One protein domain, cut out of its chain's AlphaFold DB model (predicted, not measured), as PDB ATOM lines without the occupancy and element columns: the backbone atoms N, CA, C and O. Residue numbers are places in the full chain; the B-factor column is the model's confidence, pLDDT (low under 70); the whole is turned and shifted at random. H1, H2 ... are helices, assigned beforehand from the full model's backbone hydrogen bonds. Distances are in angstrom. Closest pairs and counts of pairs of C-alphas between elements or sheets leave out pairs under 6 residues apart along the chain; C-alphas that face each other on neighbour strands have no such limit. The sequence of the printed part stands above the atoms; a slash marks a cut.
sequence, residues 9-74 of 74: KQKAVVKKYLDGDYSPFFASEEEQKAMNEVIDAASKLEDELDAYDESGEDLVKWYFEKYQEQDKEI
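Overview. This is residues 9 to 74 of the 74 residues of an uncharacterized protein of Porphyromonadaceae bacterium (UniProt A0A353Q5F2). One long helix, H2, makes the long axis of the model, and two shorter helices, H1 and H4, pack crosswise on it, one after the other along its length. The small helix H3 sits where the chain turns from H2 into H4, and residues 68 to 74, of which 68 to 72 belong to H4, stick out free. The printed part has 66 residues with four named helices, H1, H2, H3 and H4 in that order, and no named strand: its class is all helix. It is compact, with a radius of gyration of the C-alphas of 12.2 A and spans of 33 by 25 by 17 A.

Arrangement. H1, residues 9 to 18, touches residues 31 to 38 of H2, residues 29 to 49, about perpendicular at 81 degrees; their closest C-alphas, those of Gln 10 and Ala 34, are 5.2 A apart. H3, residues 52 to 55, is close to H2 but not clearly touching, the closest C-alphas being those of Glu 46 and Tyr 52, 6.1 A apart. H4, residues 59 to 72, touches H3 only at the corner by their link, and only just, with 3 pairs of C-alphas within 8 A; those of Ser 55 and Trp 62 are closest, at 5.3 A. With residues 59 to 63 H4 touches residues 38 to 45 of H2, about perpendicular at 74 degrees; the closest C-alphas, Ala 42 and Tyr 63, are 5.5 A apart. With residues 60 to 64 it only just touches H1, with 3 pairs of C-alphas within 8 A, at a steep tilt of 63 degrees, opposite ways; Leu 18 and Lys 61 have the closest C-alphas, 7.0 A apart. H1 and H3 are apart. Every O i to N i+4 pair is within hydrogen-bond range in H1 and H2, and 8 of 10 are in H4; H3 is too short for such a pair.

Along the chain. H1 begins at C-alpha 9, (153.371, 128.355, 101.817), and is 14.2 A long. H2 measures 30.2 A and ends at C-alpha 49, (159.789, 145.777, 118.877). H4 measures 20.3 A and ends at C-alpha 72, (159.068, 126.756, 122.477).

Size, cuts and confidence. The two C-alphas farthest apart, those of Phe 25 and Ile 74, are 38.4 A apart. The printed part has no cut; the links H2 to H3 and H3 to H4 are tight, and H1 to H2 is short. Mean pLDDT of the printed part is 94.3, and residues 72 to 74 are under 70.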
ATOM      1  N   LYS A   9     152.611 127.880 102.971       97.44
ATOM      2  CA  LYS A   9     153.371 128.355 101.817       97.44
ATOM      3  C   LYS A   9     154.481 129.316 102.219       97.44
ATOM      4  O   LYS A   9     155.602 129.178 101.742       97.44
ATOM      5  N   GLN A  10     154.182 130.247 103.118       98.25
ATOM      6  CA  GLN A  10     155.168 131.166 103.673       98.25
ATOM      7  C   GLN A  10     156.259 130.384 104.415       98.25
ATOM      8  O   GLN A  10     157.437 130.587 104.140       98.25
ATOM      9  N   LYS A  11     155.895 129.395 105.248       97.62
ATOM     10  CA  LYS A  11     156.875 128.502 105.899       97.62
ATOM     11  C   LYS A  11     157.748 127.767 104.882       97.62
ATOM     12  O   LYS A  11     158.959 127.682 105.067       97.62
ATOM     13  N   ALA A  12     157.150 127.236 103.815       97.62
ATOM     14  CA  ALA A  12     157.888 126.520 102.779       97.62
ATOM     15  C   ALA A  12     158.883 127.430 102.040       97.62
ATOM     16  O   ALA A  12     160.023 127.028 101.814       97.62
ATOM     17  N   VAL A  13     158.474 128.651 101.692       98.00
ATOM     18  CA  VAL A  13     159.320 129.626 100.985       98.00
ATOM     19  C   VAL A  13     160.443 130.157 101.876       98.00
ATOM     20  O   VAL A  13     161.588 130.190 101.432       98.00
ATOM     21  N   VAL A  14     160.159 130.481 103.142       97.88
ATOM     22  CA  VAL A  14     161.192 130.869 104.118       97.88
ATOM     23  C   VAL A  14     162.207 129.749 104.299       97.88
ATOM     24  O   VAL A  14     163.405 130.001 104.262       97.88
ATOM     25  N   LYS A  15     161.756 128.497 104.416       97.50
ATOM     26  CA  LYS A  15     162.676 127.364 104.529       97.50
ATOM     27  C   LYS A  15     163.593 127.242 103.307       97.50
ATOM     28  O   LYS A  15     164.798 127.142 103.483       97.50
ATOM     29  N   LYS A  16     163.049 127.332 102.085       97.69
ATOM     30  CA  LYS A  16     163.871 127.358 100.858       97.69
ATOM     31  C   LYS A  16     164.889 128.499 100.867       97.69
ATOM     32  O   LYS A  16     166.004 128.311 100.403       97.69
ATOM     33  N   TYR A  17     164.513 129.674 101.369       97.94
ATOM     34  CA  TYR A  17     165.425 130.811 101.498       97.94
ATOM     35  C   TYR A  17     166.568 130.537 102.469       97.94
ATOM     36  O   TYR A  17     167.724 130.723 102.097       97.94
ATOM     37  N   LEU A  18     166.264 130.008 103.653       97.19
ATOM     38  CA  LEU A  18     167.269 129.655 104.659       97.19
ATOM     39  C   LEU A  18     168.194 128.516 104.207       97.19
ATOM     40  O   LEU A  18     169.365 128.497 104.577       97.19
ATOM     41  N   ASP A  19     167.683 127.601 103.383       97.19
ATOM     42  CA  ASP A  19     168.461 126.517 102.776       97.19
ATOM     43  C   ASP A  19     169.306 127.002 101.568       97.19
ATOM     44  O   ASP A  19     170.158 126.264 101.075       97.19
ATOM     45  N   GLY A  20     169.115 128.246 101.103       96.62
ATOM     46  CA  GLY A  20     169.820 128.836  99.954       96.62
ATOM     47  C   GLY A  20     169.228 128.488  98.580       96.62
ATOM     48  O   GLY A  20     169.794 128.861  97.552       96.62
ATOM     49  N   ASP A  21     168.079 127.814  98.548       96.69
ATOM     50  CA  ASP A  21     167.400 127.330  97.340       96.69
ATOM     51  C   ASP A  21     166.375 128.327  96.766       96.69
ATOM     52  O   ASP A  21     165.840 128.128  95.671       96.69
ATOM     53  N   TYR A  22     166.058 129.404  97.490       96.44
ATOM     54  CA  TYR A  22     165.167 130.455  96.995       96.44
ATOM     55  C   TYR A  22     165.930 131.497  96.176       96.44
ATOM     56  O   TYR A  22     166.906 132.091  96.627       96.44
ATOM     57  N   SER A  23     165.408 131.805  94.990       95.06
ATOM     58  CA  SER A  23     165.847 132.938  94.183       95.06
ATOM     59  C   SER A  23     164.627 133.701  93.670       95.06
ATOM     60  O   SER A  23     163.809 133.092  92.977       95.06
ATOM     61  N   PRO A  24     164.513 135.023  93.908       92.56
ATOM     62  CA  PRO A  24     163.409 135.827  93.381       92.56
ATOM     63  C   PRO A  24     163.259 135.745  91.856       92.56
ATOM     64  O   PRO A  24     162.166 135.920  91.336       92.56
ATOM     65  N   PHE A  25     164.352 135.463  91.135       94.75
ATOM     66  CA  PHE A  25     164.350 135.370  89.675       94.75
ATOM     67  C   PHE A  25     163.741 134.059  89.152       94.75
ATOM     68  O   PHE A  25     163.169 134.039  88.066       94.75
ATOM     69  N   PHE A  26     163.871 132.967  89.911       96.00
ATOM     70  CA  PHE A  26     163.386 131.637  89.520       96.00
ATOM     71  C   PHE A  26     162.134 131.195  90.287       96.00
ATOM     72  O   PHE A  26     161.502 130.210  89.909       96.00
ATOM     73  N   ALA A  27     161.774 131.909  91.352       96.38
ATOM     74  CA  ALA A  27     160.571 131.664  92.128       96.38
ATOM     75  C   ALA A  27     159.314 131.942  91.296       96.38
ATOM     76  O   ALA A  27     159.250 132.912  90.535       96.38
ATOM     77  N   SER A  28     158.285 131.119  91.485       97.44
ATOM     78  CA  SER A  28     156.955 131.400  90.938       97.44
ATOM     79  C   SER A  28     156.383 132.704  91.511       97.44
ATOM     80  O   SER A  28     156.730 133.096  92.623       97.44
ATOM     81  N   GLU A  29     155.456 133.358  90.799       97.75
ATOM     82  CA  GLU A  29     154.757 134.565  91.299       97.75
ATOM     83  C   GLU A  29     154.149 134.341  92.688       97.75
ATOM     84  O   GLU A  29     154.152 135.198  93.567       97.75
ATOM     85  N   GLU A  30     153.652 133.130  92.883       97.38
ATOM     86  CA  GLU A  30     153.063 132.635  94.105       97.38
ATOM     87  C   GLU A  30     154.059 132.537  95.274       97.38
ATOM     88  O   GLU A  30     153.693 132.830  96.414       97.38
ATOM     89  N   GLU A  31     155.297 132.120  95.010       97.69
ATOM     90  CA  GLU A  31     156.378 132.086  96.000       97.69
ATOM     91  C   GLU A  31     156.935 133.485  96.266       97.69
ATOM     92  O   GLU A  31     157.166 133.827  97.421       97.69
ATOM     93  N   GLN A  32     157.082 134.310  95.225       98.12
ATOM     94  CA  GLN A  32     157.499 135.708  95.367       98.12
ATOM     95  C   GLN A  32     156.518 136.486  96.240       98.12
ATOM     96  O   GLN A  32     156.924 137.175  97.173       98.12
ATOM     97  N   LYS A  33     155.214 136.324  95.991       98.19
ATOM     98  CA  LYS A  33     154.168 136.930  96.815       98.19
ATOM     99  C   LYS A  33     154.267 136.473  98.269       98.19
ATOM    100  O   LYS A  33     154.226 137.312  99.160       98.19
ATOM    101  N   ALA A  34     154.431 135.171  98.508       98.31
ATOM    102  CA  ALA A  34     154.567 134.641  99.862       98.31
ATOM    103  C   ALA A  34     155.816 135.185 100.578       98.31
ATOM    104  O   ALA A  34     155.735 135.501 101.759       98.31
ATOM    105  N   MET A  35     156.946 135.331  99.876       98.31
ATOM    106  CA  MET A  35     158.156 135.932 100.448       98.31
ATOM    107  C   MET A  35     157.956 137.413 100.782       98.31
ATOM    108  O   MET A  35     158.326 137.843 101.869       98.31
ATOM    109  N   ASN A  36     157.341 138.187  99.886       98.19
ATOM    110  CA  ASN A  36     157.085 139.609 100.131       98.19
ATOM    111  C   ASN A  36     156.179 139.815 101.352       98.19
ATOM    112  O   ASN A  36     156.481 140.648 102.195       98.19
ATOM    113  N   GLU A  37     155.128 139.002 101.500       98.25
ATOM    114  CA  GLU A  37     154.261 139.037 102.686       98.25
ATOM    115  C   GLU A  37     155.027 138.730 103.986       98.25
ATOM    116  O   GLU A  37     154.732 139.319 105.023       98.25
ATOM    117  N   VAL A  38     156.016 137.827 103.944       98.19
ATOM    118  CA  VAL A  38     156.890 137.543 105.095       98.19
ATOM    119  C   VAL A  38     157.787 138.734 105.411       98.19
ATOM    120  O   VAL A  38     157.895 139.095 106.576       98.19
ATOM    121  N   ILE A  39     158.410 139.346 104.400       98.19
ATOM    122  CA  ILE A  39     159.274 140.522 104.582       98.19
ATOM    123  C   ILE A  39     158.470 141.681 105.177       98.19
ATOM    124  O   ILE A  39     158.895 142.257 106.173       98.19
ATOM    125  N   ASP A  40     157.281 141.963 104.641       98.25
ATOM    126  CA  ASP A  40     156.398 143.011 105.162       98.25
ATOM    127  C   ASP A  40     156.024 142.754 106.633       98.25
ATOM    128  O   ASP A  40     156.034 143.666 107.464       98.25
ATOM    129  N   ALA A  41     155.710 141.501 106.976       97.00
ATOM    130  CA  ALA A  41     155.392 141.115 108.347       97.00
ATOM    131  C   ALA A  41     156.614 141.188 109.279       97.00
ATOM    132  O   ALA A  41     156.464 141.556 110.445       97.00
ATOM    133  N   ALA A  42     157.803 140.868 108.770       97.44
ATOM    134  CA  ALA A  42     159.056 140.946 109.504       97.44
ATOM    135  C   ALA A  42     159.457 142.391 109.800       97.44
ATOM    136  O   ALA A  42     159.725 142.703 110.956       97.44
ATOM    137  N   SER A  43     159.403 143.284 108.808       97.31
ATOM    138  CA  SER A  43     159.685 144.714 109.002       97.31
ATOM    139  C   SER A  43     158.709 145.340 109.989       97.31
ATOM    140  O   SER A  43     159.105 146.070 110.889       97.31
ATOM    141  N   LYS A  44     157.420 144.993 109.895       96.88
ATOM    142  CA  LYS A  44     156.433 145.466 110.869       96.88
ATOM    143  C   LYS A  44     156.754 144.990 112.288       96.88
ATOM    144  O   LYS A  44     156.560 145.744 113.236       96.88
ATOM    145  N   LEU A  45     157.208 143.747 112.445       95.94
ATOM    146  CA  LEU A  45     157.588 143.225 113.752       95.94
ATOM    147  C   LEU A  45     158.846 143.913 114.299       95.94
ATOM    148  O   LEU A  45     158.896 144.221 115.487       95.94
ATOM    149  N   GLU A  46     159.839 144.142 113.444       96.88
ATOM    150  CA  GLU A  46     161.065 144.876 113.769       96.88
ATOM    151  C   GLU A  46     160.739 146.281 114.284       96.88
ATOM    152  O   GLU A  46     161.170 146.639 115.381       96.88
ATOM    153  N   ASP A  47     159.882 147.012 113.568       96.62
ATOM    154  CA  ASP A  47     159.384 148.329 113.974       96.62
ATOM    155  C   ASP A  47     158.601 148.269 115.303       96.62
ATOM    156  O   ASP A  47     158.772 149.121 116.175       96.62
ATOM    157  N   GLU A  48     157.722 147.274 115.483       95.38
ATOM    158  CA  GLU A  48     156.907 147.115 116.701       95.38
ATOM    159  C   GLU A  48     157.752 146.836 117.954       95.38
ATOM    160  O   GLU A  48     157.345 147.196 119.063       95.38
ATOM    161  N   LEU A  49     158.890 146.160 117.789       94.56
ATOM    162  CA  LEU A  49     159.789 145.777 118.877       94.56
ATOM    163  C   LEU A  49     160.982 146.724 119.050       94.56
ATOM    164  O   LEU A  49     161.724 146.546 120.013       94.56
ATOM    165  N   ASP A  50     161.156 147.704 118.158       95.88
ATOM    166  CA  ASP A  50     162.376 148.518 118.048       95.88
ATOM    167  C   ASP A  50     163.635 147.630 117.947       95.88
ATOM    168  O   ASP A  50     164.649 147.842 118.611       95.88
ATOM    169  N   ALA A  51     163.536 146.558 117.151       95.50
ATOM    170  CA  ALA A  51     164.489 145.447 117.135       95.50
ATOM    171  C   ALA A  51     165.545 145.545 116.019       95.50
ATOM    172  O   ALA A  51     166.130 144.529 115.655       95.50
ATOM    173  N   TYR A  52     165.819 146.744 115.498       94.06
ATOM    174  CA  TYR A  52     166.746 146.960 114.373       94.06
ATOM    175  C   TYR A  52     168.178 146.461 114.633       94.06
ATOM    176  O   TYR A  52     168.862 146.014 113.716       94.06
ATOM    177  N   ASP A  53     168.648 146.524 115.884       95.19
ATOM    178  CA  ASP A  53     169.958 145.976 116.262       95.19
ATOM    179  C   ASP A  53     169.925 144.441 116.410       95.19
ATOM    180  O   ASP A  53     170.938 143.769 116.216       95.19
ATOM    181  N   GLU A  54     168.769 143.878 116.775       94.25
ATOM    182  CA  GLU A  54     168.579 142.441 117.008       94.25
ATOM    183  C   GLU A  54     168.331 141.673 115.702       94.25
ATOM    184  O   GLU A  54     168.808 140.546 115.558       94.25
ATOM    185  N   SER A  55     167.604 142.274 114.757       93.75
ATOM    186  CA  SER A  55     167.272 141.687 113.453       93.75
ATOM    187  C   SER A  55     168.504 141.428 112.587       93.75
ATOM    188  O   SER A  55     168.544 140.464 111.816       93.75
ATOM    189  N   GLY A  56     169.548 142.240 112.767       94.88
ATOM    190  CA  GLY A  56     170.832 142.077 112.105       94.88
ATOM    191  C   GLY A  56     170.736 142.222 110.583       94.88
ATOM    192  O   GLY A  56     169.994 143.042 110.054       94.88
ATOM    193  N   GLU A  57     171.538 141.442 109.854       95.19
ATOM    194  CA  GLU A  57     171.639 141.556 108.388       95.19
ATOM    195  C   GLU A  57     170.566 140.758 107.624       95.19
ATOM    196  O   GLU A  57     170.386 140.970 106.425       95.19
ATOM    197  N   ASP A  58     169.865 139.835 108.290       96.88
ATOM    198  CA  ASP A  58     168.890 138.935 107.665       96.88
ATOM    199  C   ASP A  58     167.566 138.951 108.433       96.88
ATOM    200  O   ASP A  58     167.292 138.132 109.317       96.88
ATOM    201  N   LEU A  59     166.724 139.899 108.033       97.44
ATOM    202  CA  LEU A  59     165.409 140.123 108.612       97.44
ATOM    203  C   LEU A  59     164.489 138.893 108.496       97.44
ATOM    204  O   LEU A  59     163.712 138.614 109.409       97.44
ATOM    205  N   VAL A  60     164.578 138.129 107.399       97.56
ATOM    206  CA  VAL A  60     163.741 136.933 107.188       97.56
ATOM    207  C   VAL A  60     164.150 135.828 108.153       97.56
ATOM    208  O   VAL A  60     163.289 135.173 108.750       97.56
ATOM    209  N   LYS A  61     165.457 135.628 108.339       97.88
ATOM    210  CA  LYS A  61     165.982 134.671 109.309       97.88
ATOM    211  C   LYS A  61     165.606 135.050 110.734       97.88
ATOM    212  O   LYS A  61     165.054 134.201 111.433       97.88
ATOM    213  N   TRP A  62     165.833 136.298 111.140       97.69
ATOM    214  CA  TRP A  62     165.445 136.777 112.469       97.69
ATOM    215  C   TRP A  62     163.949 136.571 112.732       97.69
ATOM    216  O   TRP A  62     163.553 136.017 113.758       97.69
ATOM    217  N   TYR A  63     163.102 136.927 111.764       97.38
ATOM    218  CA  TYR A  63     161.659 136.748 111.886       97.38
ATOM    219  C   TYR A  63     161.259 135.278 112.048       97.38
ATOM    220  O   TYR A  63     160.383 134.938 112.849       97.38
ATOM    221  N   PHE A  64     161.913 134.379 111.311       96.94
ATOM    222  CA  PHE A  64     161.661 132.948 111.428       96.94
ATOM    223  C   PHE A  64     162.140 132.374 112.767       96.94
ATOM    224  O   PHE A  64     161.467 131.510 113.328       96.94
ATOM    225  N   GLU A  65     163.254 132.865 113.310       95.62
ATOM    226  CA  GLU A  65     163.723 132.512 114.655       95.62
ATOM    227  C   GLU A  65     162.700 132.944 115.715       95.62
ATOM    228  O   GLU A  65     162.292 132.111 116.527       95.62
ATOM    229  N   LYS A  66     162.158 134.168 115.631       95.31
ATOM    230  CA  LYS A  66     161.062 134.631 116.506       95.31
ATOM    231  C   LYS A  66     159.813 133.760 116.399       95.31
ATOM    232  O   LYS A  66     159.213 133.407 117.416       95.31
ATOM    233  N   TYR A  67     159.444 133.353 115.183       95.38
ATOM    234  CA  TYR A  67     158.347 132.408 114.956       95.38
ATOM    235  C   TYR A  67     158.604 131.033 115.607       95.38
ATOM    236  O   TYR A  67     157.672 130.392 116.087       95.38
ATOM    237  N   GLN A  68     159.846 130.556 115.643       92.75
ATOM    238  CA  GLN A  68     160.180 129.293 116.306       92.75
ATOM    239  C   GLN A  68     160.251 129.425 117.832       92.75
ATOM    240  O   GLN A  68     159.935 128.469 118.539       92.75
ATOM    241  N   GLU A  69     160.690 130.573 118.344       92.44
ATOM    242  CA  GLU A  69     160.781 130.858 119.780       92.44
ATOM    243  C   GLU A  69     159.402 130.858 120.446       92.44
ATOM    244  O   GLU A  69     159.243 130.226 121.490       92.44
ATOM    245  N   GLN A  70     158.384 131.449 119.811       88.19
ATOM    246  CA  GLN A  70     157.018 131.471 120.364       88.19
ATOM    247  C   GLN A  70     156.397 130.074 120.569       88.19
ATOM    248  O   GLN A  70     155.549 129.916 121.441       88.19
ATOM    249  N   ASP A  71     156.803 129.063 119.789       75.06
ATOM    250  CA  ASP A  71     156.290 127.687 119.910       75.06
ATOM    251  C   ASP A  71     157.080 126.874 120.963       75.06
ATOM    252  O   ASP A  71     156.639 125.799 121.369       75.06
ATOM    253  N   LYS A  72     158.241 127.372 121.419       68.38
ATOM    254  CA  LYS A  72     159.068 126.756 122.477       68.38
ATOM    255  C   LYS A  72     158.687 127.209 123.888       68.38
ATOM    256  O   LYS A  72     159.123 126.580 124.847       68.38
ATOM    257  N   GLU A  73     157.895 128.272 124.026       55.47
ATOM    258  CA  GLU A  73     157.386 128.756 125.320       55.47
ATOM    259  C   GLU A  73     156.112 128.021 125.802       55.47
ATOM    260  O   GLU A  73     155.433 128.497 126.714       55.47
ATOM    261  N   ILE A  74     155.787 126.856 125.220       42.91
ATOM    262  CA  ILE A  74     154.632 126.012 125.588       42.91
ATOM    263  C   ILE A  74     155.093 124.691 126.210       42.91
ATOM    264  O   ILE A  74     155.955 124.015 125.605       42.91
TER     265      ILE A  74